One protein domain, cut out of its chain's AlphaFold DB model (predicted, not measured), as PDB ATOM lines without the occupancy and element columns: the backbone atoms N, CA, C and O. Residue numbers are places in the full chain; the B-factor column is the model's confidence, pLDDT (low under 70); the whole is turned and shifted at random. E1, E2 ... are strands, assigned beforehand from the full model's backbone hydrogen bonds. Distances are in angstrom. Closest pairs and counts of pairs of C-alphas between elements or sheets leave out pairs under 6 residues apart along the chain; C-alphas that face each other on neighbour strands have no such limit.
ATOM      1  N   TYR A   3     -29.277  32.025  -7.795       95.06
ATOM      2  CA  TYR A   3     -28.808  31.565  -9.100       95.06
ATOM      3  C   TYR A   3     -27.532  32.299  -9.492       95.06
ATOM      4  O   TYR A   3     -27.511  33.527  -9.538       95.06
ATOM      5  N   ASP A   4     -26.486  31.534  -9.783       94.19
ATOM      6  CA  ASP A   4     -25.237  32.035 -10.337       94.19
ATOM      7  C   ASP A   4     -25.166  31.657 -11.819       94.19
ATOM      8  O   ASP A   4     -25.024  30.485 -12.180       94.19
ATOM      9  N   VAL A   5     -25.304  32.660 -12.687       93.50
ATOM     10  CA  VAL A   5     -25.300  32.490 -14.148       93.50
ATOM     11  C   VAL A   5     -23.901  32.126 -14.659       93.50
ATOM     12  O   VAL A   5     -23.763  31.327 -15.590       93.50
ATOM     13  N   SER A   6     -22.864  32.695 -14.043       94.50
ATOM     14  CA  SER A   6     -21.466  32.510 -14.439       94.50
ATOM     15  C   SER A   6     -21.029  31.069 -14.194       94.50
ATOM     16  O   SER A   6     -20.502  30.411 -15.099       94.50
ATOM     17  N   GLU A   7     -21.355  30.551 -13.012       92.81
ATOM     18  CA  GLU A   7     -21.091  29.170 -12.604       92.81
ATOM     19  C   GLU A   7     -22.133  28.184 -13.158       92.81
ATOM     20  O   GLU A   7     -21.889  26.978 -13.228       92.81
ATOM     21  N   GLY A   8     -23.308  28.668 -13.573       94.25
ATOM     22  CA  GLY A   8     -24.418  27.822 -14.009       94.25
ATOM     23  C   GLY A   8     -24.959  26.959 -12.869       94.25
ATOM     24  O   GLY A   8     -25.218  25.769 -13.060       94.25
ATOM     25  N   THR A   9     -25.099  27.542 -11.680       95.62
ATOM     26  CA  THR A   9     -25.488  26.816 -10.467       95.62
ATOM     27  C   THR A   9     -26.690  27.464  -9.791       95.62
ATOM     28  O   THR A   9     -26.719  28.671  -9.559       95.62
ATOM     29  N   VAL A  10     -27.682  26.650  -9.437       94.69
ATOM     30  CA  VAL A  10     -28.824  27.030  -8.597       94.69
ATOM     31  C   VAL A  10     -28.602  26.481  -7.191       94.69
ATOM     32  O   VAL A  10     -28.262  25.312  -7.029       94.69
ATOM     33  N   ARG A  11     -28.819  27.310  -6.170       95.38
ATOM     34  CA  ARG A  11     -28.764  26.924  -4.755       95.38
ATOM     35  C   ARG A  11     -30.117  27.164  -4.091       95.38
ATOM     36  O   ARG A  11     -30.646  28.281  -4.116       95.38
ATOM     37  N   LEU A  12     -30.657  26.118  -3.480       94.50
ATOM     38  CA  LEU A  12     -31.862  26.132  -2.654       94.50
ATOM     39  C   LEU A  12     -31.442  25.802  -1.218       94.50
ATOM     40  O   LEU A  12     -30.638  24.894  -1.030       94.50
ATOM     41  N   SER A  13     -31.957  26.523  -0.228       93.19
ATOM     42  CA  SER A  13     -31.576  26.366   1.183       93.19
ATOM     43  C   SER A  13     -32.822  26.304   2.062       93.19
ATOM     44  O   SER A  13     -33.881  26.735   1.609       93.19
ATOM     45  N   GLU A  14     -32.645  25.851   3.306       86.44
ATOM     46  CA  GLU A  14     -33.688  25.670   4.325       86.44
ATOM     47  C   GLU A  14     -34.599  24.491   3.971       86.44
ATOM     48  O   GLU A  14     -34.183  23.346   4.093       86.44
ATOM     49  N   GLU A  15     -35.801  24.735   3.465       87.00
ATOM     50  CA  GLU A  15     -36.733  23.681   3.052       87.00
ATOM     51  C   GLU A  15     -36.564  23.386   1.554       87.00
ATOM     52  O   GLU A  15     -37.481  23.541   0.745       87.00
ATOM     53  N   ALA A  16     -35.340  23.030   1.149       93.06
ATOM     54  CA  ALA A  16     -35.026  22.845  -0.260       93.06
ATOM     55  C   ALA A  16     -35.678  21.574  -0.813       93.06
ATOM     56  O   ALA A  16     -35.530  20.485  -0.256       93.06
ATOM     57  N   TRP A  17     -36.339  21.714  -1.962       92.56
ATOM     58  CA  TRP A  17     -37.048  20.640  -2.649       92.56
ATOM     59  C   TRP A  17     -36.869  20.752  -4.167       92.56
ATOM     60  O   TRP A  17     -36.926  21.850  -4.727       92.56
ATOM     61  N   LEU A  18     -36.638  19.621  -4.835       90.50
ATOM     62  CA  LEU A  18     -36.510  19.528  -6.288       90.50
ATOM     63  C   LEU A  18     -37.139  18.231  -6.796       90.50
ATOM     64  O   LEU A  18     -36.909  17.157  -6.241       90.50
ATOM     65  N   THR A  19     -37.840  18.327  -7.924       90.00
ATOM     66  CA  THR A  19     -38.296  17.175  -8.700       90.00
ATOM     67  C   THR A  19     -37.847  17.282 -10.156       90.00
ATOM     68  O   THR A  19     -37.803  18.376 -10.720       90.00
ATOM     69  N   ASP A  20     -37.526  16.142 -10.769       84.00
ATOM     70  CA  ASP A  20     -37.339  16.013 -12.223       84.00
ATOM     71  C   ASP A  20     -38.579  15.416 -12.930       84.00
ATOM     72  O   ASP A  20     -38.530  15.072 -14.112       84.00
ATOM     73  N   GLY A  21     -39.702  15.288 -12.207       85.50
ATOM     74  CA  GLY A  21     -40.943  14.657 -12.668       85.50
ATOM     75  C   GLY A  21     -40.990  13.133 -12.494       85.50
ATOM     76  O   GLY A  21     -42.040  12.526 -12.708       85.50
ATOM     77  N   GLN A  22     -39.885  12.494 -12.114       86.56
ATOM     78  CA  GLN A  22     -39.833  11.074 -11.744       86.56
ATOM     79  C   GLN A  22     -39.299  10.896 -10.330       86.56
ATOM     80  O   GLN A  22     -39.869  10.174  -9.519       86.56
ATOM     81  N   ASN A  23     -38.207  11.578 -10.041       89.75
ATOM     82  CA  ASN A  23     -37.515  11.532  -8.780       89.75
ATOM     83  C   ASN A  23     -37.751  12.834  -8.032       89.75
ATOM     84  O   ASN A  23     -37.961  13.902  -8.618       89.75
ATOM     85  N   GLU A  24     -37.680  12.729  -6.718       92.62
ATOM     86  CA  GLU A  24     -37.831  13.847  -5.811       92.62
ATOM     87  C   GLU A  24     -36.710  13.819  -4.782       92.62
ATOM     88  O   GLU A  24     -36.322  12.754  -4.295       92.62
ATOM     89  N   ILE A  25     -36.188  14.998  -4.459       92.88
ATOM     90  CA  ILE A  25     -35.190  15.172  -3.417       92.88
ATOM     91  C   ILE A  25     -35.483  16.394  -2.560       92.88
ATOM     92  O   ILE A  25     -35.819  17.463  -3.072       92.88
ATOM     93  N   SER A  26     -35.283  16.241  -1.254       92.88
ATOM     94  CA  SER A  26     -35.356  17.329  -0.288       92.88
ATOM     95  C   SER A  26     -34.240  17.280   0.756       92.88
ATOM     96  O   SER A  26     -33.635  16.234   1.013       92.88
ATOM     97  N   GLY A  27     -33.938  18.440   1.341       91.94
ATOM     98  CA  GLY A  27     -32.956  18.590   2.415       91.94
ATOM     99  C   GLY A  27     -32.649  20.053   2.737       91.94
ATOM    100  O   GLY A  27     -33.218  20.958   2.136       91.94
ATOM    101  N   SER A  28     -31.703  20.280   3.649       92.88
ATOM    102  CA  SER A  28     -31.349  21.619   4.150       92.88
ATOM    103  C   SER A  28     -30.640  22.501   3.110       92.88
ATOM    104  O   SER A  28     -30.708  23.731   3.152       92.88
ATOM    105  N   LEU A  29     -29.905  21.878   2.183       93.38
ATOM    106  CA  LEU A  29     -29.221  22.539   1.073       93.38
ATOM    107  C   LEU A  29     -29.274  21.651  -0.168       93.38
ATOM    108  O   LEU A  29     -28.841  20.498  -0.133       93.38
ATOM    109  N   LEU A  30     -29.716  22.230  -1.282       94.62
ATOM    110  CA  LEU A  30     -29.653  21.629  -2.605       94.62
ATOM    111  C   LEU A  30     -28.850  22.519  -3.553       94.62
ATOM    112  O   LEU A  30     -29.093  23.723  -3.660       94.62
ATOM    113  N   VAL A  31     -27.913  21.919  -4.277       95.25
ATOM    114  CA  VAL A  31     -27.118  22.587  -5.307       95.25
ATOM    115  C   VAL A  31     -27.337  21.868  -6.628       95.25
ATOM    116  O   VAL A  31     -27.067  20.673  -6.732       95.25
ATOM    117  N   TYR A  32     -27.816  22.587  -7.640       94.31
ATOM    118  CA  TYR A  32     -28.021  22.065  -8.986       94.31
ATOM    119  C   TYR A  32     -27.092  22.759  -9.975       94.31
ATOM    120  O   TYR A  32     -27.206  23.962 -10.208       94.31
ATOM    121  N   ASN A  33     -26.185  21.993 -10.575       94.88
ATOM    122  CA  ASN A  33     -25.376  22.450 -11.693       94.88
ATOM    123  C   ASN A  33     -26.156  22.208 -12.991       94.88
ATOM    124  O   ASN A  33     -26.329  21.062 -13.414       94.88
ATOM    125  N   VAL A  34     -26.605  23.291 -13.630       91.31
ATOM    126  CA  VAL A  34     -27.445  23.216 -14.833       91.31
ATOM    127  C   VAL A  34     -26.674  22.694 -16.046       91.31
ATOM    128  O   VAL A  34     -27.252  22.036 -16.905       91.31
ATOM    129  N   ARG A  35     -25.358  22.942 -16.110       91.75
ATOM    130  CA  ARG A  35     -24.502  22.536 -17.237       91.75
ATOM    131  C   ARG A  35     -24.209  21.039 -17.201       91.75
ATOM    132  O   ARG A  35     -24.236  20.381 -18.232       91.75
ATOM    133  N   ALA A  36     -23.945  20.512 -16.010       93.94
ATOM    134  CA  ALA A  36     -23.662  19.099 -15.779       93.94
ATOM    135  C   ALA A  36     -24.925  18.257 -15.539       93.94
ATOM    136  O   ALA A  36     -24.817  17.043 -15.391       93.94
ATOM    137  N   GLN A  37     -26.097  18.898 -15.441       91.00
ATOM    138  CA  GLN A  37     -27.374  18.272 -15.089       91.00
ATOM    139  C   GLN A  37     -27.276  17.403 -13.826       91.00
ATOM    140  O   GLN A  37     -27.860  16.325 -13.735       91.00
ATOM    141  N   ARG A  38     -26.513  17.877 -12.837       90.75
ATOM    142  CA  ARG A  38     -26.231  17.145 -11.602       90.75
ATOM    143  C   ARG A  38     -26.702  17.949 -10.406       90.75
ATOM    144  O   ARG A  38     -26.404  19.136 -10.296       90.75
ATOM    145  N   TRP A  39     -27.385  17.275  -9.493       90.31
ATOM    146  CA  TRP A  39     -27.751  17.816  -8.194       90.31
ATOM    147  C   TRP A  39     -26.914  17.185  -7.079       90.31
ATOM    148  O   TRP A  39     -26.416  16.063  -7.197       90.31
ATOM    149  N   GLN A  40     -26.758  17.933  -5.995       92.50
ATOM    150  CA  GLN A  40     -26.177  17.493  -4.735       92.50
ATOM    151  C   GLN A  40     -27.058  18.011  -3.603       92.50
ATOM    152  O   GLN A  40     -27.500  19.159  -3.639       92.50
ATOM    153  N   ALA A  41     -27.294  17.167  -2.606       92.12
ATOM    154  CA  ALA A  41     -28.028  17.529  -1.404       92.12
ATOM    155  C   ALA A  41     -27.145  17.335  -0.179       92.12
ATOM    156  O   ALA A  41     -26.271  16.464  -0.151       92.12
ATOM    157  N   SER A  42     -27.362  18.147   0.845       89.62
ATOM    158  CA  SER A  42     -26.676  18.014   2.123       89.62
ATOM    159  C   SER A  42     -27.622  18.357   3.261       89.62
ATOM    160  O   SER A  42     -28.435  19.274   3.152       89.62
ATOM    161  N   ALA A  43     -27.497  17.604   4.350       87.75
ATOM    162  CA  ALA A  43     -28.113  17.946   5.621       87.75
ATOM    163  C   ALA A  43     -27.298  19.036   6.326       87.75
ATOM    164  O   ALA A  43     -26.074  19.107   6.159       87.75
ATOM    165  N   ALA A  44     -27.962  19.861   7.132       84.56
ATOM    166  CA  ALA A  44     -27.292  20.847   7.964       84.56
ATOM    167  C   ALA A  44     -26.415  20.151   9.032       84.56
ATOM    168  O   ALA A  44     -26.916  19.314   9.795       84.56
ATOM    169  N   PRO A  45     -25.109  20.470   9.120       81.94
ATOM    170  CA  PRO A  45     -24.224  19.884  10.123       81.94
ATOM    171  C   PRO A  45     -24.721  20.151  11.546       81.94
ATOM    172  O   PRO A  45     -25.105  21.271  11.870       81.94
ATOM    173  N   GLY A  46     -24.667  19.135  12.411       85.38
ATOM    174  CA  GLY A  46     -25.061  19.273  13.820       85.38
ATOM    175  C   GLY A  46     -26.572  19.337  14.064       85.38
ATOM    176  O   GLY A  46     -26.980  19.610  15.187       85.38
ATOM    177  N   THR A  47     -27.387  19.071  13.042       84.81
ATOM    178  CA  THR A  47     -28.844  18.939  13.164       84.81
ATOM    179  C   THR A  47     -29.273  17.491  12.929       84.81
ATOM    180  O   THR A  47     -28.538  16.705  12.324       84.81
TER     181      THR A  47
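Overview. This is residues 3 to 47 of the 90 residues of an uncharacterized protein of Gammaproteobacteria bacterium (UniProt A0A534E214). What shape does the backbone make? One small antiparallel sheet is folded sharply into a V: E3 and the parts of E1 and E2 beside it make one arm, and the hairpin of E1 and E2 folds back as the other, its tip, residues 19 to 24, standing free. How is it made up? The printed part has 45 residues with no named helix and three named strands, an all-strand domain in the order E1, E2, E3 along the chain and across the sheet. How large is it? It is only just compact, close to loose, with a radius of gyration of the C-alphas of 10.9 A, and flat, spanning 31 by 26 by 13 A.

Arrangement. What comes first? Residues 3 to 4 pair antiparallel with residues 9 to 10 of E1, residues 9 to 19. What follows? E2, residues 23 to 33, forms an antiparallel hairpin with E1, with N 10 and O 32 at 2.8 A and N 18 and O 25 at 2.9 A. E1 bends by 128 degrees at residue 14 and E2 by 126 degrees at residue 28, where C-alphas 14 and 28 face each other at 4.7 A. Where is E3? E3, residues 38 to 42, forms a hairpin with E2, with N 31 and O 40 at 2.9 A, and completes a meander, each strand the antiparallel neighbour of the one before.

Along the chain. Where does E1 run? It begins at C-alpha 9, (-25.488, 26.816, -10.467), and covers 16.1 A. Where do the others run? E2 covers 16.6 A, and E3 covers 13.8 A to C-alpha 42 at (-26.676, 18.014, 2.123).

Size, cuts and confidence. How far does it reach? The two C-alphas farthest apart, of Ser 6 and Thr 47, are 31.6 A apart; the sheet is strongly twisted. Is it continuous and confident? The printed part has no cut, both links between strands are tight, and no printed residue is under 70 in pLDDT.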